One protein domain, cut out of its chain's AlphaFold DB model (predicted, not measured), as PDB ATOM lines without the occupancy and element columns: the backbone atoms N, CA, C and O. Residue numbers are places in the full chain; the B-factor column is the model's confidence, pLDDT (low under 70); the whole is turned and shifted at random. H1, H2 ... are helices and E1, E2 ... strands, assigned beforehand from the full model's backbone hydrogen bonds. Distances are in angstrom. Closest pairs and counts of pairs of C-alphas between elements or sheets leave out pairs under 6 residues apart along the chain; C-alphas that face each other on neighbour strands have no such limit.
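What this domain is: This is residues 435 to 596 of the 613 residues of the protein "Kinase-like protein" of Corynespora cassiicola Philippines (UniProt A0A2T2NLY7). A twisted sheet of five strands forms the core, with the long helix H3 over one face and H5 packed on the opposite face. H4 packs on the beginning of E5 at one end of the sheet, while at the other end the hairpin of E3 and E4 bends and reaches past the other strands. The printed part has 162 residues, with six named helices and five named strands in the order H1 E1 E2 H2 H3 H4 H5 E3 E4 E5 H6. The sheet order is E2 E1 E5 E4 E3, all antiparallel, and the class is mixed, helices and strands. The whole is compact, with a radius of gyration of the C-alphas of 15.6 A and spans of 46 by 33 by 29 A.

How they stand to each other: E3, residues 536 to 547, E4, residues 554 to 568, and E5, residues 578 to 586, form a meander, each strand the antiparallel neighbour of the one before. N 540 and O 561 are 2.9 A apart between E3 and E4, and N 582 and O 564 are 2.8 A apart between E5 and E4, both within hydrogen-bond range. E3 bends by 75 degrees at residue 541 and E4 by 81 degrees at residue 557. E1, residues 446 to 451, is the antiparallel neighbour of E5, with N 449 and O 583 at 2.8 A. E2, residues 457 to 461, is an edge strand and forms a hairpin with E1, with N 450 and O 459 at 2.8 A. H3, residues 481 to 495, lies over E4 and E3 at a height over the sheet of 8.2 A and runs along the strands, at 23 degrees to E4 on the local plane; its closest C-alphas to E4 are Leu 491 and Leu 565, 6.9 A. H5, residues 516 to 529, is on the opposite face; its closest C-alphas to E4 are Ser 526 and Val 568, 5.6 A. With H4, residues 499 to 508, on the same face as H3, there are three layers, helices on both faces of a sheet. H4 is close to H3 but not clearly touching, with the C-alphas of Ala 495 and Thr 501 closest at 6.2 A. H2, residues 471 to 474, touches H3 at residues 481 to 485 alone, the closest C-alphas being Ser 472 and Pro 481, 5.1 A. H1, residues 435 to 438, and H6, residues 593 to 596, only graze the sheet. Every O i to N i+4 pair is within hydrogen-bond range in H3, against 5 of 6 in H4 and 9 of 10 in H5; H1, H2 and H6 are too short for such a pair.

Where its parts are: H1 begins at C-alpha 435, (212.788, 190.269, 186.820), and H6 ends at C-alpha 596, (206.881, 207.379, 197.425). From first to last C-alpha E4 measures 33.2 A, E3 29.2 A, E5 25.8 A, H3 21.4 A and H5 20.1 A. H3 begins at C-alpha 481, (192.217, 204.986, 187.221).

The domain as a whole: The C-alphas of Gly 499 and Glu 552, the two farthest apart, are 49.8 A apart. The printed part has no cut and no long link. The mean pLDDT of the printed part is 70.4, and 72 residues are under 70, among them residues 496 to 523 and 568 to 578.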
ATOM      1  N   GLN A 435     212.807 190.967 188.106       58.41
ATOM      2  CA  GLN A 435     212.788 190.269 186.820       58.41
ATOM      3  C   GLN A 435     211.364 189.835 186.441       58.41
ATOM      4  O   GLN A 435     210.972 189.941 185.279       58.41
ATOM      5  N   GLY A 436     210.563 189.434 187.436       58.88
ATOM      6  CA  GLY A 436     209.147 189.110 187.262       58.88
ATOM      7  C   GLY A 436     208.269 190.322 186.923       58.88
ATOM      8  O   GLY A 436     207.273 190.157 186.229       58.88
ATOM      9  N   TYR A 437     208.662 191.540 187.319       63.44
ATOM     10  CA  TYR A 437     207.949 192.772 186.940       63.44
ATOM     11  C   TYR A 437     208.120 193.106 185.470       63.44
ATOM     12  O   TYR A 437     207.170 193.498 184.801       63.44
ATOM     13  N   PHE A 438     209.335 192.947 184.949       63.25
ATOM     14  CA  PHE A 438     209.572 193.112 183.521       63.25
ATOM     15  C   PHE A 438     208.918 191.984 182.711       63.25
ATOM     16  O   PHE A 438     208.560 192.204 181.555       63.25
ATOM     17  N   TYR A 439     208.733 190.806 183.327       66.31
ATOM     18  CA  TYR A 439     208.241 189.586 182.683       66.31
ATOM     19  C   TYR A 439     207.282 188.763 183.539       66.31
ATOM     20  O   TYR A 439     207.676 187.730 184.095       66.31
ATOM     21  N   PRO A 440     205.993 189.133 183.567       59.00
ATOM     22  CA  PRO A 440     205.002 188.436 184.380       59.00
ATOM     23  C   PRO A 440     204.761 186.978 183.947       59.00
ATOM     24  O   PRO A 440     204.201 186.200 184.718       59.00
ATOM     25  N   GLY A 441     205.202 186.571 182.752       59.94
ATOM     26  CA  GLY A 441     205.159 185.180 182.284       59.94
ATOM     27  C   GLY A 441     206.130 184.224 182.993       59.94
ATOM     28  O   GLY A 441     205.964 183.014 182.897       59.94
ATOM     29  N   ILE A 442     207.137 184.738 183.714       56.59
ATOM     30  CA  ILE A 442     208.143 183.912 184.413       56.59
ATOM     31  C   ILE A 442     207.737 183.629 185.872       56.59
ATOM     32  O   ILE A 442     208.240 182.679 186.472       56.59
ATOM     33  N   SER A 443     206.821 184.417 186.452       61.28
ATOM     34  CA  SER A 443     206.432 184.307 187.864       61.28
ATOM     35  C   SER A 443     204.910 184.297 188.066       61.28
ATOM     36  O   SER A 443     204.184 185.180 187.601       61.28
ATOM     37  N   ASP A 444     204.419 183.307 188.814       65.88
ATOM     38  CA  ASP A 444     203.003 183.169 189.201       65.88
ATOM     39  C   ASP A 444     202.554 184.196 190.256       65.88
ATOM     40  O   ASP A 444     201.355 184.389 190.501       65.88
ATOM     41  N   ASP A 445     203.515 184.919 190.838       74.69
ATOM     42  CA  ASP A 445     203.280 185.940 191.856       74.69
ATOM     43  C   ASP A 445     202.765 187.267 191.276       74.69
ATOM     44  O   ASP A 445     202.541 188.210 192.030       74.69
ATOM     45  N   PHE A 446     202.543 187.356 189.962       77.00
ATOM     46  CA  PHE A 446     202.080 188.570 189.284       77.00
ATOM     47  C   PHE A 446     200.643 188.463 188.779       77.00
ATOM     48  O   PHE A 446     200.211 187.422 188.277       77.00
ATOM     49  N   THR A 447     199.940 189.591 188.850       79.56
ATOM     50  CA  THR A 447     198.640 189.828 188.213       79.56
ATOM     51  C   THR A 447     198.811 190.920 187.159       79.56
ATOM     52  O   THR A 447     199.590 191.858 187.352       79.56
ATOM     53  N   PHE A 448     198.099 190.806 186.033       82.12
ATOM     54  CA  PHE A 448     198.108 191.840 185.001       82.12
ATOM     55  C   PHE A 448     196.777 191.978 184.268       82.12
ATOM     56  O   PHE A 448     195.967 191.051 184.221       82.12
ATOM     57  N   ILE A 449     196.620 193.129 183.620       83.00
ATOM     58  CA  ILE A 449     195.571 193.443 182.653       83.00
ATOM     59  C   ILE A 449     196.240 193.832 181.332       83.00
ATOM     60  O   ILE A 449     197.203 194.597 181.325       83.00
ATOM     61  N   LEU A 450     195.709 193.328 180.218       81.62
ATOM     62  CA  LEU A 450     196.035 193.769 178.866       81.62
ATOM     63  C   LEU A 450     194.911 194.639 178.318       81.62
ATOM     64  O   LEU A 450     193.761 194.202 178.240       81.62
ATOM     65  N   ALA A 451     195.265 195.844 177.889       82.12
ATOM     66  CA  ALA A 451     194.367 196.801 177.266       82.12
ATOM     67  C   ALA A 451     194.892 197.237 175.892       82.12
ATOM     68  O   ALA A 451     196.100 197.292 175.671       82.12
ATOM     69  N   ASP A 452     193.995 197.519 174.951       78.31
ATOM     70  CA  ASP A 452     194.349 198.094 173.653       78.31
ATOM     71  C   ASP A 452     194.823 199.554 173.773       78.31
ATOM     72  O   ASP A 452     194.878 200.124 174.863       78.31
ATOM     73  N   LEU A 453     195.194 200.169 172.647       78.88
ATOM     74  CA  LEU A 453     195.689 201.551 172.622       78.88
ATOM     75  C   LEU A 453     194.646 202.598 173.043       78.88
ATOM     76  O   LEU A 453     195.028 203.700 173.435       78.88
ATOM     77  N   ASP A 454     193.362 202.244 173.011       77.00
ATOM     78  CA  ASP A 454     192.258 203.071 173.497       77.00
ATOM     79  C   ASP A 454     191.947 202.778 174.979       77.00
ATOM     80  O   ASP A 454     190.930 203.223 175.507       77.00
ATOM     81  N   CYS A 455     192.829 202.042 175.670       81.94
ATOM     82  CA  CYS A 455     192.681 201.615 177.062       81.94
ATOM     83  C   CYS A 455     191.448 200.726 177.312       81.94
ATOM     84  O   CYS A 455     190.939 200.684 178.436       81.94
ATOM     85  N   LYS A 456     190.984 199.978 176.300       80.19
ATOM     86  CA  LYS A 456     189.952 198.945 176.470       80.19
ATOM     87  C   LYS A 456     190.580 197.612 176.799       80.19
ATOM     88  O   LYS A 456     191.469 197.135 176.098       80.19
ATOM     89  N   ILE A 457     190.090 196.980 177.852       78.56
ATOM     90  CA  ILE A 457     190.623 195.715 178.328       78.56
ATOM     91  C   ILE A 457     190.254 194.605 177.362       78.56
ATOM     92  O   ILE A 457     189.090 194.395 177.029       78.56
ATOM     93  N   ILE A 458     191.266 193.859 176.955       73.62
ATOM     94  CA  ILE A 458     191.114 192.716 176.067       73.62
ATOM     95  C   ILE A 458     191.383 191.392 176.791       73.62
ATOM     96  O   ILE A 458     190.841 190.372 176.372       73.62
ATOM     97  N   ALA A 459     192.200 191.388 177.854       75.56
ATOM     98  CA  ALA A 459     192.572 190.183 178.601       75.56
ATOM     99  C   ALA A 459     193.156 190.502 179.990       75.56
ATOM    100  O   ALA A 459     193.504 191.646 180.263       75.56
ATOM    101  N   PHE A 460     193.317 189.490 180.844       78.88
ATOM    102  CA  PHE A 460     193.882 189.619 182.195       78.88
ATOM    103  C   PHE A 460     194.355 188.258 182.743       78.88
ATOM    104  O   PHE A 460     193.924 187.207 182.263       78.88
ATOM    105  N   LYS A 461     195.230 188.276 183.758       72.25
ATOM    106  CA  LYS A 461     195.735 187.096 184.489       72.25
ATOM    107  C   LYS A 461     195.110 187.090 185.899       72.25
ATOM    108  O   LYS A 461     195.629 187.783 186.765       72.25
ATOM    109  N   HIS A 462     194.039 186.302 186.111       64.31
ATOM    110  CA  HIS A 462     193.228 186.127 187.355       64.31
ATOM    111  C   HIS A 462     192.108 187.158 187.634       64.31
ATOM    112  O   HIS A 462     192.101 188.201 186.998       64.31
ATOM    113  N   ASP A 463     191.200 186.822 188.574       58.44
ATOM    114  CA  ASP A 463     189.858 187.352 188.967       58.44
ATOM    115  C   ASP A 463     189.561 188.878 188.958       58.44
ATOM    116  O   ASP A 463     188.860 189.395 189.823       58.44
ATOM    117  N   PHE A 464     190.041 189.616 187.962       58.84
ATOM    118  CA  PHE A 464     189.755 191.017 187.620       58.84
ATOM    119  C   PHE A 464     189.569 191.076 186.092       58.84
ATOM    120  O   PHE A 464     189.883 190.123 185.412       58.84
ATOM    121  N   PRO A 465     189.230 192.210 185.484       67.31
ATOM    122  CA  PRO A 465     187.891 192.629 185.074       67.31
ATOM    123  C   PRO A 465     187.279 192.025 183.782       67.31
ATOM    124  O   PRO A 465     187.935 191.372 182.988       67.31
ATOM    125  N   THR A 466     186.012 192.356 183.496       67.00
ATOM    126  CA  THR A 466     185.259 191.987 182.278       67.00
ATOM    127  C   THR A 466     185.919 192.476 180.969       67.00
ATOM    128  O   THR A 466     186.229 193.667 180.853       67.00
ATOM    129  N   PRO A 467     186.088 191.619 179.937       70.50
ATOM    130  CA  PRO A 467     186.589 192.044 178.627       70.50
ATOM    131  C   PRO A 467     185.708 193.123 177.974       70.50
ATOM    132  O   PRO A 467     184.483 193.014 177.977       70.50
ATOM    133  N   GLY A 468     186.332 194.134 177.365       67.75
ATOM    134  CA  GLY A 468     185.682 195.210 176.602       67.75
ATOM    135  C   GLY A 468     185.480 196.535 177.351       67.75
ATOM    136  O   GLY A 468     185.145 197.535 176.718       67.75
ATOM    137  N   SER A 469     185.698 196.569 178.665       76.31
ATOM    138  CA  SER A 469     185.583 197.773 179.500       76.31
ATOM    139  C   SER A 469     186.830 198.665 179.439       76.31
ATOM    140  O   SER A 469     187.941 198.179 179.238       76.31
ATOM    141  N   GLU A 470     186.664 199.970 179.652       79.38
ATOM    142  CA  GLU A 470     187.759 200.954 179.705       79.38
ATOM    143  C   GLU A 470     188.460 200.957 181.074       79.38
ATOM    144  O   GLU A 470     187.801 200.743 182.088       79.38
ATOM    145  N   ILE A 471     189.767 201.256 181.132       80.31
ATOM    146  CA  ILE A 471     190.530 201.379 182.400       80.31
ATOM    147  C   ILE A 471     189.835 202.328 183.400       80.31
ATOM    148  O   ILE A 471     189.766 202.032 184.594       80.31
ATOM    149  N   SER A 472     189.268 203.432 182.911       76.69
ATOM    150  CA  SER A 472     188.519 204.424 183.696       76.69
ATOM    151  C   SER A 472     187.296 203.844 184.425       76.69
ATOM    152  O   SER A 472     186.929 204.333 185.493       76.69
ATOM    153  N   ALA A 473     186.694 202.767 183.904       75.75
ATOM    154  CA  ALA A 473     185.524 202.106 184.484       75.75
ATOM    155  C   ALA A 473     185.855 201.223 185.708       75.75
ATOM    156  O   ALA A 473     184.950 200.676 186.342       75.75
ATOM    157  N   PHE A 474     187.136 201.098 186.075       73.00
ATOM    158  CA  PHE A 474     187.623 200.252 187.173       73.00
ATOM    159  C   PHE A 474     187.958 201.010 188.452       73.00
ATOM    160  O   PHE A 474     188.819 200.585 189.219       73.00
ATOM    161  N   SER A 475     187.240 202.096 188.731       70.44
ATOM    162  CA  SER A 475     187.369 202.854 189.986       70.44
ATOM    163  C   SER A 475     187.155 202.015 191.256       70.44
ATOM    164  O   SER A 475     187.580 202.409 192.335       70.44
ATOM    165  N   HIS A 476     186.510 200.851 191.147       72.62
ATOM    166  CA  HIS A 476     186.340 199.907 192.256       72.62
ATOM    167  C   HIS A 476     187.599 199.079 192.554       72.62
ATOM    168  O   HIS A 476     187.697 198.486 193.620       72.62
ATOM    169  N   TYR A 477     188.553 199.034 191.624       77.62
ATOM    170  CA  TYR A 477     189.783 198.257 191.734       77.62
ATOM    171  C   TYR A 477     191.022 199.130 191.878       77.62
ATOM    172  O   TYR A 477     191.924 198.778 192.632       77.62
ATOM    173  N   PHE A 478     191.043 200.264 191.183       81.62
ATOM    174  CA  PHE A 478     192.089 201.270 191.270       81.62
ATOM    175  C   PHE A 478     191.488 202.553 191.826       81.62
ATOM    176  O   PHE A 478     190.483 203.026 191.303       81.62
ATOM    177  N   GLU A 479     192.113 203.144 192.842       78.94
ATOM    178  CA  GLU A 479     191.655 204.432 193.384       78.94
ATOM    179  C   GLU A 479     191.881 205.587 192.389       78.94
ATOM    180  O   GLU A 479     191.078 206.514 192.306       78.94
ATOM    181  N   GLU A 480     192.931 205.496 191.562       80.75
ATOM    182  CA  GLU A 480     193.328 206.537 190.602       80.75
ATOM    183  C   GLU A 480     193.360 206.028 189.140       80.75
ATOM    184  O   GLU A 480     194.409 206.039 188.487       80.75
ATOM    185  N   PRO A 481     192.228 205.585 188.559       83.62
ATOM    186  CA  PRO A 481     192.217 204.986 187.221       83.62
ATOM    187  C   PRO A 481     192.582 205.997 186.117       83.62
ATOM    188  O   PRO A 481     193.207 205.631 185.118       83.62
ATOM    189  N   LEU A 482     192.283 207.287 186.319       84.94
ATOM    190  CA  LEU A 482     192.688 208.362 185.407       84.94
ATOM    191  C   LEU A 482     194.217 208.524 185.351       84.94
ATOM    192  O   LEU A 482     194.764 208.806 184.285       84.94
ATOM    193  N   ALA A 483     194.923 208.307 186.467       85.94
ATOM    194  CA  ALA A 483     196.382 208.376 186.497       85.94
ATOM    195  C   ALA A 483     197.009 207.263 185.642       85.94
ATOM    196  O   ALA A 483     197.968 207.515 184.909       85.94
ATOM    197  N   ILE A 484     196.424 206.060 185.664       88.25
ATOM    198  CA  ILE A 484     196.836 204.939 184.806       88.25
ATOM    199  C   ILE A 484     196.651 205.311 183.329       88.25
ATOM    200  O   ILE A 484     197.599 205.223 182.549       88.25
ATOM    201  N   GLU A 485     195.468 205.799 182.945       88.38
ATOM    202  CA  GLU A 485     195.166 206.214 181.568       88.38
ATOM    203  C   GLU A 485     196.103 207.332 181.072       88.38
ATOM    204  O   GLU A 485     196.632 207.274 179.957       88.38
ATOM    205  N   MET A 486     196.380 208.336 181.912       87.44
ATOM    206  CA  MET A 486     197.325 209.412 181.593       87.44
ATOM    207  C   MET A 486     198.745 208.884 181.371       87.44
ATOM    208  O   MET A 486     199.422 209.316 180.433       87.44
ATOM    209  N   LYS A 487     199.199 207.925 182.187       88.81
ATOM    210  CA  LYS A 487     200.506 207.275 182.013       88.81
ATOM    211  C   LYS A 487     200.563 206.434 180.735       88.81
ATOM    212  O   LYS A 487     201.569 206.504 180.031       88.81
ATOM    213  N   CYS A 488     199.488 205.729 180.376       87.38
ATOM    214  CA  CYS A 488     199.369 205.031 179.091       87.38
ATOM    215  C   CYS A 488     199.518 205.998 177.902       87.38
ATOM    216  O   CYS A 488     200.354 205.781 177.020       87.38
ATOM    217  N   ARG A 489     198.776 207.116 177.898       85.88
ATOM    218  CA  ARG A 489     198.882 208.150 176.850       85.88
ATOM    219  C   ARG A 489     200.276 208.767 176.775       85.88
ATOM    220  O   ARG A 489     200.796 208.980 175.681       85.88
ATOM    221  N   TYR A 490     200.891 209.035 177.927       83.75
ATOM    222  CA  TYR A 490     202.259 209.536 177.992       83.75
ATOM    223  C   TYR A 490     203.247 208.552 177.355       83.75
ATOM    224  O   TYR A 490     204.030 208.960 176.498       83.75
ATOM    225  N   LEU A 491     203.175 207.263 177.706       81.88
ATOM    226  CA  LEU A 491     204.024 206.220 177.120       81.88
ATOM    227  C   LEU A 491     203.855 206.134 175.603       81.88
ATOM    228  O   LEU A 491     204.850 206.102 174.878       81.88
ATOM    229  N   LEU A 492     202.612 206.166 175.116       80.38
ATOM    230  CA  LEU A 492     202.318 206.173 173.683       80.38
ATOM    231  C   LEU A 492     202.855 207.434 172.986       80.38
ATOM    232  O   LEU A 492     203.286 207.374 171.843       80.38
ATOM    233  N   SER A 493     202.890 208.588 173.647       79.38
ATOM    234  CA  SER A 493     203.521 209.790 173.085       79.38
ATOM    235  C   SER A 493     205.051 209.695 173.100       79.38
ATOM    236  O   SER A 493     205.708 210.028 172.112       79.38
ATOM    237  N   ALA A 494     205.644 209.197 174.187       72.75
ATOM    238  CA  ALA A 494     207.091 209.077 174.345       72.75
ATOM    239  C   ALA A 494     207.695 208.072 173.354       72.75
ATOM    240  O   ALA A 494     208.676 208.378 172.674       72.75
ATOM    241  N   ALA A 495     207.061 206.909 173.196       72.94
ATOM    242  CA  ALA A 495     207.513 205.870 172.281       72.94
ATOM    243  C   ALA A 495     207.552 206.350 170.809       72.94
ATOM    244  O   ALA A 495     208.406 205.899 170.044       72.94
ATOM    245  N   SER A 496     206.748 207.365 170.445       65.94
ATOM    246  CA  SER A 496     206.667 207.954 169.088       65.94
ATOM    247  C   SER A 496     207.935 208.621 168.610       65.94
ATOM    248  O   SER A 496     208.152 208.801 167.409       65.94
ATOM    249  N   ARG A 497     208.770 208.987 169.576       65.88
ATOM    250  CA  ARG A 497     209.989 209.751 169.371       65.88
ATOM    251  C   ARG A 497     211.199 208.837 169.183       65.88
ATOM    252  O   ARG A 497     212.265 209.326 168.830       65.88
ATOM    253  N   THR A 498     211.040 207.525 169.377       65.88
ATOM    254  CA  THR A 498     212.108 206.534 169.185       65.88
ATOM    255  C   THR A 498     212.051 205.939 167.774       65.88
ATOM    256  O   THR A 498     210.977 205.580 167.290       65.88
ATOM    257  N   GLY A 499     213.200 205.834 167.092       62.47
ATOM    258  CA  GLY A 499     213.271 205.370 165.696       62.47
ATOM    259  C   GLY A 499     212.728 203.951 165.491       62.47
ATOM    260  O   GLY A 499     211.884 203.737 164.625       62.47
ATOM    261  N   SER A 500     213.124 203.011 166.356       54.97
ATOM    262  CA  SER A 500     212.702 201.603 166.301       54.97
ATOM    263  C   SER A 500     211.193 201.421 166.485       54.97
ATOM    264  O   SER A 500     210.549 200.671 165.754       54.97
ATOM    265  N   THR A 501     210.600 202.141 167.437       61.47
ATOM    266  CA  THR A 501     209.161 202.057 167.709       61.47
ATOM    267  C   THR A 501     208.350 202.761 166.626       61.47
ATOM    268  O   THR A 501     207.259 202.316 166.278       61.47
ATOM    269  N   LYS A 502     208.900 203.825 166.031       62.53
ATOM    270  CA  LYS A 502     208.287 204.535 164.907       62.53
ATOM    271  C   LYS A 502     208.242 203.682 163.640       62.53
ATOM    272  O   LYS A 502     207.208 203.666 162.979       62.53
ATOM    273  N   GLU A 503     209.313 202.960 163.306       62.94
ATOM    274  CA  GLU A 503     209.319 201.997 162.193       62.94
ATOM    275  C   GLU A 503     208.271 200.902 162.399       62.94
ATOM    276  O   GLU A 503     207.468 200.638 161.502       62.94
ATOM    277  N   PHE A 504     208.201 200.351 163.613       61.34
ATOM    278  CA  PHE A 504     207.165 199.392 163.972       61.34
ATOM    279  C   PHE A 504     205.763 200.006 163.853       61.34
ATOM    280  O   PHE A 504     204.890 199.402 163.249       61.34
ATOM    281  N   TRP A 505     205.495 201.209 164.368       60.66
ATOM    282  CA  TRP A 505     204.169 201.829 164.227       60.66
ATOM    283  C   TRP A 505     203.791 202.143 162.788       60.66
ATOM    284  O   TRP A 505     202.632 201.977 162.409       60.66
ATOM    285  N   ASN A 506     204.752 202.595 161.985       61.16
ATOM    286  CA  ASN A 506     204.526 202.927 160.583       61.16
ATOM    287  C   ASN A 506     204.146 201.689 159.767       61.16
ATOM    288  O   ASN A 506     203.256 201.785 158.926       61.16
ATOM    289  N   ALA A 507     204.746 200.531 160.055       56.56
ATOM    290  CA  ALA A 507     204.377 199.267 159.422       56.56
ATOM    291  C   ALA A 507     202.926 198.826 159.727       56.56
ATOM    292  O   ALA A 507     202.369 198.006 158.996       56.56
ATOM    293  N   HIS A 508     202.283 199.390 160.761       50.84
ATOM    294  CA  HIS A 508     201.025 198.870 161.319       50.84
ATOM    295  C   HIS A 508     199.919 199.926 161.509       50.84
ATOM    296  O   HIS A 508     198.864 199.660 162.093       50.84
ATOM    297  N   ARG A 509     200.112 201.137 160.972       50.88
ATOM    298  CA  ARG A 509     199.128 202.227 161.025       50.88
ATOM    299  C   ARG A 509     197.862 201.850 160.228       50.88
ATOM    300  O   ARG A 509     197.928 201.633 159.024       50.88
ATOM    301  N   GLY A 510     196.694 201.804 160.884       52.97
ATOM    302  CA  GLY A 510     195.377 201.697 160.218       52.97
ATOM    303  C   GLY A 510     194.716 200.308 160.157       52.97
ATOM    304  O   GLY A 510     193.903 200.046 159.268       52.97
ATOM    305  N   GLN A 511     195.027 199.394 161.077       51.34
ATOM    306  CA  GLN A 511     194.625 197.987 160.968       51.34
ATOM    307  C   GLN A 511     193.504 197.574 161.941       51.34
ATOM    308  O   GLN A 511     193.716 197.466 163.144       51.34
ATOM    309  N   LYS A 512     192.309 197.270 161.406       48.25
ATOM    310  CA  LYS A 512     191.169 196.711 162.166       48.25
ATOM    311  C   LYS A 512     191.363 195.214 162.467       48.25
ATOM    312  O   LYS A 512     191.661 194.438 161.554       48.25
ATOM    313  N   THR A 513     191.136 194.808 163.717       51.97
ATOM    314  CA  THR A 513     191.185 193.419 164.207       51.97
ATOM    315  C   THR A 513     190.020 192.594 163.636       51.97
ATOM    316  O   THR A 513     188.863 192.995 163.711       51.97
ATOM    317  N   ARG A 514     190.304 191.437 163.009       47.34
ATOM    318  CA  ARG A 514     189.277 190.599 162.340       47.34
ATOM    319  C   ARG A 514     188.637 189.519 163.232       47.34
ATOM    320  O   ARG A 514     187.592 188.997 162.865       47.34
ATOM    321  N   SER A 515     189.225 189.170 164.383       56.66
ATOM    322  CA  SER A 515     188.642 188.219 165.351       56.66
ATOM    323  C   SER A 515     189.190 188.461 166.762       56.66
ATOM    324  O   SER A 515     190.392 188.331 166.993       56.66
ATOM    325  N   HIS A 516     188.312 188.810 167.706       55.94
ATOM    326  CA  HIS A 516     188.698 189.233 169.056       55.94
ATOM    327  C   HIS A 516     189.292 188.088 169.895       55.94
ATOM    328  O   HIS A 516     190.311 188.277 170.549       55.94
ATOM    329  N   HIS A 517     188.708 186.887 169.861       60.94
ATOM    330  CA  HIS A 517     189.112 185.794 170.756       60.94
ATOM    331  C   HIS A 517     190.494 185.211 170.413       60.94
ATOM    332  O   HIS A 517     191.321 184.987 171.298       60.94
ATOM    333  N   LYS A 518     190.769 184.949 169.128       60.75
ATOM    334  CA  LYS A 518     192.093 184.462 168.701       60.75
ATOM    335  C   LYS A 518     193.161 185.541 168.857       60.75
ATOM    336  O   LYS A 518     194.281 185.226 169.244       60.75
ATOM    337  N   GLY A 519     192.785 186.803 168.622       61.56
ATOM    338  CA  GLY A 519     193.621 187.956 168.932       61.56
ATOM    339  C   GLY A 519     194.026 187.957 170.402       61.56
ATOM    340  O   GLY A 519     195.209 187.891 170.693       61.56
ATOM    341  N   VAL A 520     193.066 187.922 171.324       64.44
ATOM    342  CA  VAL A 520     193.316 187.934 172.777       64.44
ATOM    343  C   VAL A 520     194.279 186.841 173.228       64.44
ATOM    344  O   VAL A 520     195.267 187.144 173.892       64.44
ATOM    345  N   LYS A 521     194.036 185.584 172.830       67.88
ATOM    346  CA  LYS A 521     194.935 184.477 173.183       67.88
ATOM    347  C   LYS A 521     196.343 184.732 172.654       67.88
ATOM    348  O   LYS A 521     197.312 184.531 173.370       67.88
ATOM    349  N   HIS A 522     196.462 185.213 171.423       68.06
ATOM    350  CA  HIS A 522     197.765 185.540 170.874       68.06
ATOM    351  C   HIS A 522     198.425 186.735 171.572       68.06
ATOM    352  O   HIS A 522     199.634 186.723 171.764       68.06
ATOM    353  N   ALA A 523     197.666 187.763 171.953       67.88
ATOM    354  CA  ALA A 523     198.202 188.907 172.678       67.88
ATOM    355  C   ALA A 523     198.828 188.468 173.996       67.88
ATOM    356  O   ALA A 523     199.986 188.789 174.238       67.88
ATOM    357  N   LEU A 524     198.104 187.654 174.768       72.31
ATOM    358  CA  LEU A 524     198.608 187.028 175.989       72.31
ATOM    359  C   LEU A 524     199.914 186.269 175.725       72.31
ATOM    360  O   LEU A 524     200.943 186.592 176.303       72.31
ATOM    361  N   LEU A 525     199.904 185.349 174.762       72.06
ATOM    362  CA  LEU A 525     201.086 184.548 174.434       72.06
ATOM    363  C   LEU A 525     202.253 185.394 173.920       72.06
ATOM    364  O   LEU A 525     203.403 185.103 174.220       72.06
ATOM    365  N   SER A 526     201.967 186.464 173.173       71.25
ATOM    366  CA  SER A 526     202.983 187.417 172.726       71.25
ATOM    367  C   SER A 526     203.634 188.100 173.908       71.25
ATOM    368  O   SER A 526     204.849 188.231 173.910       71.25
ATOM    369  N   THR A 527     202.863 188.509 174.920       72.56
ATOM    370  CA  THR A 527     203.428 189.204 176.083       72.56
ATOM    371  C   THR A 527     204.466 188.373 176.831       72.56
ATOM    372  O   THR A 527     205.442 188.932 177.325       72.56
ATOM    373  N   ASP A 528     204.341 187.045 176.808       73.69
ATOM    374  CA  ASP A 528     205.283 186.130 177.460       73.69
ATOM    375  C   ASP A 528     206.620 185.973 176.706       73.69
ATOM    376  O   ASP A 528     207.631 185.547 177.284       73.69
ATOM    377  N   ILE A 529     206.646 186.355 175.425       72.56
ATOM    378  CA  ILE A 529     207.798 186.258 174.510       72.56
ATOM    379  C   ILE A 529     208.271 187.625 173.985       72.56
ATOM    380  O   ILE A 529     209.183 187.678 173.157       72.56
ATOM    381  N   VAL A 530     207.673 188.736 174.433       74.19
ATOM    382  CA  VAL A 530     208.122 190.098 174.099       74.19
ATOM    383  C   VAL A 530     209.494 190.350 174.711       74.19
ATOM    384  O   VAL A 530     209.765 189.937 175.833       74.19
ATOM    385  N   SER A 531     210.359 191.061 173.988       74.25
ATOM    386  CA  SER A 531     211.686 191.409 174.493       74.25
ATOM    387  C   SER A 531     211.796 192.809 175.084       74.25
ATOM    388  O   SER A 531     211.108 193.721 174.628       74.25
ATOM    389  N   LEU A 532     212.710 192.981 176.050       70.44
ATOM    390  CA  LEU A 532     212.885 194.176 176.889       70.44
ATOM    391  C   LEU A 532     213.135 195.395 176.036       70.44
ATOM    392  O   LEU A 532     212.635 196.477 176.320       70.44
ATOM    393  N   LYS A 533     213.906 195.208 174.965       68.38
ATOM    394  CA  LYS A 533     214.281 196.290 174.058       68.38
ATOM    395  C   LYS A 533     213.080 196.919 173.346       68.38
ATOM    396  O   LYS A 533     213.211 198.016 172.811       68.38
ATOM    397  N   HIS A 534     211.937 196.230 173.334       69.62
ATOM    398  CA  HIS A 534     210.682 196.733 172.787       69.62
ATOM    399  C   HIS A 534     209.657 197.099 173.869       69.62
ATOM    400  O   HIS A 534     208.591 197.612 173.535       69.62
ATOM    401  N   VAL A 535     209.960 196.842 175.146       74.00
ATOM    402  CA  VAL A 535     209.112 197.223 176.277       74.00
ATOM    403  C   VAL A 535     209.467 198.640 176.701       74.00
ATOM    404  O   VAL A 535     210.532 198.891 177.262       74.00
ATOM    405  N   VAL A 536     208.543 199.572 176.490       75.56
ATOM    406  CA  VAL A 536     208.614 200.893 177.125       75.56
ATOM    407  C   VAL A 536     207.652 200.879 178.295       75.56
ATOM    408  O   VAL A 536     206.484 200.556 178.115       75.56
ATOM    409  N   PHE A 537     208.107 201.222 179.493       80.25
ATOM    410  CA  PHE A 537     207.250 201.177 180.672       80.25
ATOM    411  C   PHE A 537     207.455 202.387 181.573       80.25
ATOM    412  O   PHE A 537     208.437 203.123 181.480       80.25
ATOM    413  N   THR A 538     206.492 202.589 182.458       79.00
ATOM    414  CA  THR A 538     206.570 203.541 183.558       79.00
ATOM    415  C   THR A 538     205.991 202.903 184.809       79.00
ATOM    416  O   THR A 538     205.306 201.877 184.749       79.00
ATOM    417  N   ARG A 539     206.294 203.503 185.954       80.56
ATOM    418  CA  ARG A 539     205.824 203.054 187.257       80.56
ATOM    419  C   ARG A 539     204.876 204.083 187.848       80.56
ATOM    420  O   ARG A 539     205.030 205.285 187.628       80.56
ATOM    421  N   LEU A 540     203.887 203.583 188.571       82.00
ATOM    422  CA  LEU A 540     202.872 204.375 189.237       82.00
ATOM    423  C   LEU A 540     202.516 203.699 190.560       82.00
ATOM    424  O   LEU A 540     202.177 202.519 190.576       82.00
ATOM    425  N   TYR A 541     202.573 204.445 191.658       84.69
ATOM    426  CA  TYR A 541     202.000 203.996 192.924       84.69
ATOM    427  C   TYR A 541     200.495 204.165 192.862       84.69
ATOM    428  O   TYR A 541     200.011 205.234 192.502       84.69
ATOM    429  N   CYS A 542     199.756 203.119 193.203       83.81
ATOM    430  CA  CYS A 542     198.306 203.191 193.215       83.81
ATOM    431  C   CYS A 542     197.752 202.224 194.259       83.81
ATOM    432  O   CYS A 542     198.295 201.141 194.498       83.81
ATOM    433  N   ASN A 543     196.677 202.646 194.913       82.88
ATOM    434  CA  ASN A 543     195.934 201.789 195.816       82.88
ATOM    435  C   ASN A 543     195.086 200.831 194.989       82.88
ATOM    436  O   ASN A 543     194.239 201.253 194.196       82.88
ATOM    437  N   ILE A 544     195.359 199.540 195.172       80.56
ATOM    438  CA  ILE A 544     194.640 198.457 194.516       80.56
ATOM    439  C   ILE A 544     193.793 197.751 195.566       80.56
ATOM    440  O   ILE A 544     194.280 197.395 196.645       80.56
ATOM    441  N   LEU A 545     192.527 197.540 195.236       78.31
ATOM    442  CA  LEU A 545     191.651 196.653 195.982       78.31
ATOM    443  C   LEU A 545     191.939 195.212 195.549       78.31
ATOM    444  O   LEU A 545     191.849 194.919 194.361       78.31
ATOM    445  N   LEU A 546     192.273 194.314 196.477       71.00
ATOM    446  CA  LEU A 546     192.481 192.893 196.171       71.00
ATOM    447  C   LEU A 546     191.497 192.002 196.945       71.00
ATOM    448  O   LEU A 546     191.147 192.340 198.082       71.00
ATOM    449  N   PRO A 547     191.072 190.859 196.370       64.88
ATOM    450  CA  PRO A 547     190.326 189.842 197.099       64.88
ATOM    451  C   PRO A 547     191.232 189.295 198.203       64.88
ATOM    452  O   PRO A 547     192.355 188.870 197.917       64.88
ATOM    453  N   SER A 548     190.785 189.336 199.458       62.47
ATOM    454  CA  SER A 548     191.517 188.676 200.540       62.47
ATOM    455  C   SER A 548     191.268 187.162 200.509       62.47
ATOM    456  O   SER A 548     190.351 186.689 199.838       62.47
ATOM    457  N   GLU A 549     192.052 186.387 201.267       57.97
ATOM    458  CA  GLU A 549     191.801 184.948 201.463       57.97
ATOM    459  C   GLU A 549     190.402 184.664 202.042       57.97
ATOM    460  O   GLU A 549     189.879 183.560 201.893       57.97
ATOM    461  N   ASN A 550     189.772 185.668 202.663       59.62
ATOM    462  CA  ASN A 550     188.365 185.646 203.017       59.62
ATOM    463  C   ASN A 550     187.537 186.348 201.915       59.62
ATOM    464  O   ASN A 550     187.647 187.569 201.766       59.62
ATOM    465  N   PRO A 551     186.677 185.627 201.169       57.28
ATOM    466  CA  PRO A 551     185.917 186.191 200.050       57.28
ATOM    467  C   PRO A 551     184.947 187.320 200.445       57.28
ATOM    468  O   PRO A 551     184.483 188.047 199.571       57.28
ATOM    469  N   GLU A 552     184.661 187.505 201.738       63.38
ATOM    470  CA  GLU A 552     183.814 188.595 202.242       63.38
ATOM    471  C   GLU A 552     184.591 189.877 202.596       63.38
ATOM    472  O   GLU A 552     183.982 190.901 202.907       63.38
ATOM    473  N   VAL A 553     185.929 189.854 202.550       64.81
ATOM    474  CA  VAL A 553     186.775 190.995 202.924       64.81
ATOM    475  C   VAL A 553     187.656 191.406 201.748       64.81
ATOM    476  O   VAL A 553     188.466 190.630 201.242       64.81
ATOM    477  N   LEU A 554     187.519 192.663 201.335       66.25
ATOM    478  CA  LEU A 554     188.385 193.305 200.353       66.25
ATOM    479  C   LEU A 554     189.392 194.187 201.091       66.25
ATOM    480  O   LEU A 554     189.011 194.985 201.950       66.25
ATOM    481  N   THR A 555     190.677 194.048 200.771       69.06
ATOM    482  CA  THR A 555     191.741 194.843 201.399       69.06
ATOM    483  C   THR A 555     192.325 195.831 200.400       69.06
ATOM    484  O   THR A 555     192.783 195.424 199.332       69.06
ATOM    485  N   PHE A 556     192.346 197.116 200.764       75.75
ATOM    486  CA  PHE A 556     193.082 198.144 200.029       75.75
ATOM    487  C   PHE A 556     194.557 198.086 200.393       75.75
ATOM    488  O   PHE A 556     194.920 198.138 201.570       75.75
ATOM    489  N   GLN A 557     195.411 198.000 199.380       78.44
ATOM    490  CA  GLN A 557     196.853 198.011 199.562       78.44
ATOM    491  C   GLN A 557     197.502 198.921 198.525       78.44
ATOM    492  O   GLN A 557     197.224 198.814 197.329       78.44
ATOM    493  N   THR A 558     198.395 199.805 198.974       84.25
ATOM    494  CA  THR A 558     199.242 200.571 198.058       84.25
ATOM    495  C   THR A 558     200.239 199.620 197.409       84.25
ATOM    496  O   THR A 558     201.077 199.017 198.088       84.25
ATOM    497  N   ARG A 559     200.157 199.483 196.088       81.38
ATOM    498  CA  ARG A 559     201.063 198.651 195.294       81.38
ATOM    499  C   ARG A 559     201.807 199.527 194.294       81.38
ATOM    500  O   ARG A 559     201.288 200.532 193.805       81.38
ATOM    501  N   LEU A 560     203.028 199.120 193.975       80.94
ATOM    502  CA  LEU A 560     203.744 199.641 192.823       80.94
ATOM    503  C   LEU A 560     203.206 198.949 191.569       80.94
ATOM    504  O   LEU A 560     203.311 197.730 191.424       80.94
ATOM    505  N   ILE A 561     202.619 199.731 190.667       83.12
ATOM    506  CA  ILE A 561     202.102 199.246 189.391       83.12
ATOM    507  C   ILE A 561     203.080 199.609 188.285       83.12
ATOM    508  O   ILE A 561     203.559 200.742 188.192       83.12
ATOM    509  N   GLN A 562     203.341 198.652 187.406       83.75
ATOM    510  CA  GLN A 562     204.053 198.873 186.162       83.75
ATOM    511  C   GLN A 562     203.062 198.942 185.004       83.75
ATOM    512  O   GLN A 562     202.251 198.037 184.811       83.75
ATOM    513  N   ILE A 563     203.177 199.991 184.196       86.25
ATOM    514  CA  ILE A 563     202.427 200.159 182.953       86.25
ATOM    515  C   ILE A 563     203.428 200.025 181.817       86.25
ATOM    516  O   ILE A 563     204.370 200.806 181.737       86.25
ATOM    517  N   SER A 564     203.232 199.035 180.955       83.56
ATOM    518  CA  SER A 564     204.145 198.683 179.870       83.56
ATOM    519  C   SER A 564     203.428 198.796 178.532       83.56
ATOM    520  O   SER A 564     202.331 198.274 178.378       83.56
ATOM    521  N   LEU A 565     204.041 199.448 177.554       80.81
ATOM    522  CA  LEU A 565     203.623 199.440 176.161       80.81
ATOM    523  C   LEU A 565     204.363 198.301 175.457       80.81
ATOM    524  O   LEU A 565     205.586 198.348 175.314       80.81
ATOM    525  N   LEU A 566     203.626 197.267 175.059       76.94
ATOM    526  CA  LEU A 566     204.178 196.035 174.505       76.94
ATOM    527  C   LEU A 566     203.824 195.898 173.026       76.94
ATOM    528  O   LEU A 566     202.644 196.037 172.684       76.94
ATOM    529  N   PRO A 567     204.789 195.574 172.147       71.19
ATOM    530  CA  PRO A 567     204.452 195.111 170.816       71.19
ATOM    531  C   PRO A 567     203.798 193.734 170.923       71.19
ATOM    532  O   PRO A 567     204.236 192.859 171.663       71.19
ATOM    533  N   VAL A 568     202.758 193.516 170.143       67.88
ATOM    534  CA  VAL A 568     202.045 192.254 170.079       67.88
ATOM    535  C   VAL A 568     201.986 191.841 168.621       67.88
ATOM    536  O   VAL A 568     201.517 192.573 167.745       67.88
ATOM    537  N   CYS A 569     202.473 190.640 168.339       60.03
ATOM    538  CA  CYS A 569     202.189 190.018 167.061       60.03
ATOM    539  C   CYS A 569     200.703 189.630 167.083       60.03
ATOM    540  O   CYS A 569     200.177 189.281 168.123       60.03
ATOM    541  N   PHE A 570     199.972 189.758 165.984       57.25
ATOM    542  CA  PHE A 570     198.623 189.209 165.870       57.25
ATOM    543  C   PHE A 570     198.569 188.434 164.580       57.25
ATOM    544  O   PHE A 570     198.805 188.984 163.506       57.25
ATOM    545  N   PRO A 571     198.216 187.169 164.621       50.72
ATOM    546  CA  PRO A 571     198.615 186.304 163.552       50.72
ATOM    547  C   PRO A 571     197.539 186.285 162.478       50.72
ATOM    548  O   PRO A 571     196.353 186.117 162.764       50.72
ATOM    549  N   ARG A 572     197.939 186.554 161.229       47.97
ATOM    550  CA  ARG A 572     197.020 186.774 160.091       47.97
ATOM    551  C   ARG A 572     195.917 187.814 160.354       47.97
ATOM    552  O   ARG A 572     194.928 187.876 159.621       47.97
ATOM    553  N   SER A 573     196.084 188.657 161.371       48.38
ATOM    554  CA  SER A 573     195.321 189.892 161.493       48.38
ATOM    555  C   SER A 573     196.006 190.939 160.637       48.38
ATOM    556  O   SER A 573     197.220 190.880 160.456       48.38
ATOM    557  N   LYS A 574     195.246 191.933 160.164       46.22
ATOM    558  CA  LYS A 574     195.885 193.147 159.655       46.22
ATOM    559  C   LYS A 574     196.868 193.647 160.714       46.22
ATOM    560  O   LYS A 574     198.013 193.823 160.369       46.22
ATOM    561  N   SER A 575     196.447 193.664 161.979       47.38
ATOM    562  CA  SER A 575     197.146 194.128 163.185       47.38
ATOM    563  C   SER A 575     198.409 193.353 163.610       47.38
ATOM    564  O   SER A 575     198.801 193.475 164.765       47.38
ATOM    565  N   TYR A 576     199.013 192.496 162.777       53.19
ATOM    566  CA  TYR A 576     200.294 191.862 163.135       53.19
ATOM    567  C   TYR A 576     201.294 192.961 163.480       53.19
ATOM    568  O   TYR A 576     201.435 193.825 162.649       53.19
ATOM    569  N   GLY A 577     201.923 192.987 164.659       55.88
ATOM    570  CA  GLY A 577     202.746 194.139 165.051       55.88
ATOM    571  C   GLY A 577     201.920 195.328 165.564       55.88
ATOM    572  O   GLY A 577     202.207 196.483 165.272       55.88
ATOM    573  N   ALA A 578     200.863 195.067 166.328       64.62
ATOM    574  CA  ALA A 578     200.131 196.099 167.058       64.62
ATOM    575  C   ALA A 578     200.768 196.354 168.433       64.62
ATOM    576  O   ALA A 578     201.733 195.696 168.807       64.62
ATOM    577  N   PHE A 579     200.227 197.309 169.189       73.12
ATOM    578  CA  PHE A 579     200.651 197.589 170.559       73.12
ATOM    579  C   PHE A 579     199.494 197.485 171.540       73.12
ATOM    580  O   PHE A 579     198.354 197.786 171.190       73.12
ATOM    581  N   PHE A 580     199.822 197.082 172.764       79.38
ATOM    582  CA  PHE A 580     198.900 197.006 173.892       79.38
ATOM    583  C   PHE A 580     199.564 197.583 175.131       79.38
ATOM    584  O   PHE A 580     200.790 197.566 175.263       79.38
ATOM    585  N   PHE A 581     198.741 198.063 176.049       85.12
ATOM    586  CA  PHE A 581     199.164 198.340 177.405       85.12
ATOM    587  C   PHE A 581     199.043 197.069 178.238       85.12
ATOM    588  O   PHE A 581     198.007 196.410 178.241       85.12
ATOM    589  N   MET A 582     200.096 196.747 178.971       84.75
ATOM    590  CA  MET A 582     200.067 195.786 180.058       84.75
ATOM    591  C   MET A 582     200.222 196.540 181.371       84.75
ATOM    592  O   MET A 582     201.237 197.200 181.595       84.75
ATOM    593  N   VAL A 583     199.220 196.438 182.234       86.69
ATOM    594  CA  VAL A 583     199.239 196.990 183.591       86.69
ATOM    595  C   VAL A 583     199.439 195.823 184.545       86.69
ATOM    596  O   VAL A 583     198.618 194.912 184.564       86.69
ATOM    597  N   SER A 584     200.538 195.812 185.294       83.50
ATOM    598  CA  SER A 584     200.970 194.649 186.082       83.50
ATOM    599  C   SER A 584     201.494 195.035 187.461       83.50
ATOM    600  O   SER A 584     202.052 196.119 187.630       83.50
ATOM    601  N   PHE A 585     201.320 194.145 188.437       81.94
ATOM    602  CA  PHE A 585     201.809 194.309 189.809       81.94
ATOM    603  C   PHE A 585     202.034 192.939 190.476       81.94
ATOM    604  O   PHE A 585     201.434 191.934 190.081       81.94
ATOM    605  N   SER A 586     202.897 192.894 191.493       78.88
ATOM    606  CA  SER A 586     203.102 191.692 192.314       78.88
ATOM    607  C   SER A 586     201.997 191.537 193.356       78.88
ATOM    608  O   SER A 586     201.618 192.493 194.033       78.88
ATOM    609  N   LYS A 587     201.528 190.301 193.553       75.75
ATOM    610  CA  LYS A 587     200.589 189.917 194.619       75.75
ATOM    611  C   LYS A 587     201.216 190.051 196.013       75.75
ATOM    612  O   LYS A 587     200.501 190.225 196.997       75.75
ATOM    613  N   LYS A 588     202.546 189.963 196.115       74.44
ATOM    614  CA  LYS A 588     203.267 189.940 197.399       74.44
ATOM    615  C   LYS A 588     203.852 191.303 197.778       74.44
ATOM    616  O   LYS A 588     203.841 191.654 198.952       74.44
ATOM    617  N   GLU A 589     204.300 192.104 196.817       74.19
ATOM    618  CA  GLU A 589     205.087 193.320 197.087       74.19
ATOM    619  C   GLU A 589     204.232 194.558 197.360       74.19
ATOM    620  O   GLU A 589     203.407 194.958 196.537       74.19
ATOM    621  N   LEU A 590     204.375 195.138 198.549       73.62
ATOM    622  CA  LEU A 590     203.722 196.389 198.943       73.62
ATOM    623  C   LEU A 590     204.661 197.555 198.638       73.62
ATOM    624  O   LEU A 590     205.868 197.425 198.821       73.62
ATOM    625  N   ALA A 591     204.107 198.690 198.208       69.50
ATOM    626  CA  ALA A 591     204.911 199.893 198.020       69.50
ATOM    627  C   ALA A 591     205.515 200.328 199.368       69.50
ATOM    628  O   ALA A 591     204.789 200.458 200.359       69.50
ATOM    629  N   SER A 592     206.830 200.550 199.410       63.38
ATOM    630  CA  SER A 592     207.509 201.054 200.612       63.38
ATOM    631  C   SER A 592     207.346 202.575 200.752       63.38
ATOM    632  O   SER A 592     207.176 203.286 199.761       63.38
ATOM    633  N   GLU A 593     207.420 203.112 201.975       51.78
ATOM    634  CA  GLU A 593     207.363 204.570 202.192       51.78
ATOM    635  C   GLU A 593     208.511 205.315 201.488       51.78
ATOM    636  O   GLU A 593     208.303 206.421 200.997       51.78
ATOM    637  N   THR A 594     209.684 204.689 201.359       50.94
ATOM    638  CA  THR A 594     210.860 205.219 200.643       50.94
ATOM    639  C   THR A 594     210.659 205.344 199.135       50.94
ATOM    640  O   THR A 594     211.268 206.196 198.496       50.94
ATOM    641  N   GLU A 595     209.787 204.527 198.553       51.78
ATOM    642  CA  GLU A 595     209.495 204.536 197.120       51.78
ATOM    643  C   GLU A 595     208.552 205.682 196.719       51.78
ATOM    644  O   GLU A 595     208.586 206.143 195.577       51.78
ATOM    645  N   ARG A 596     207.770 206.225 197.664       53.59
ATOM    646  CA  ARG A 596     206.881 207.379 197.425       53.59
ATOM    647  C   ARG A 596     207.635 208.668 197.073       53.59
ATOM    648  O   ARG A 596     207.010 209.627 196.623       53.59
TER     649      ARG A 596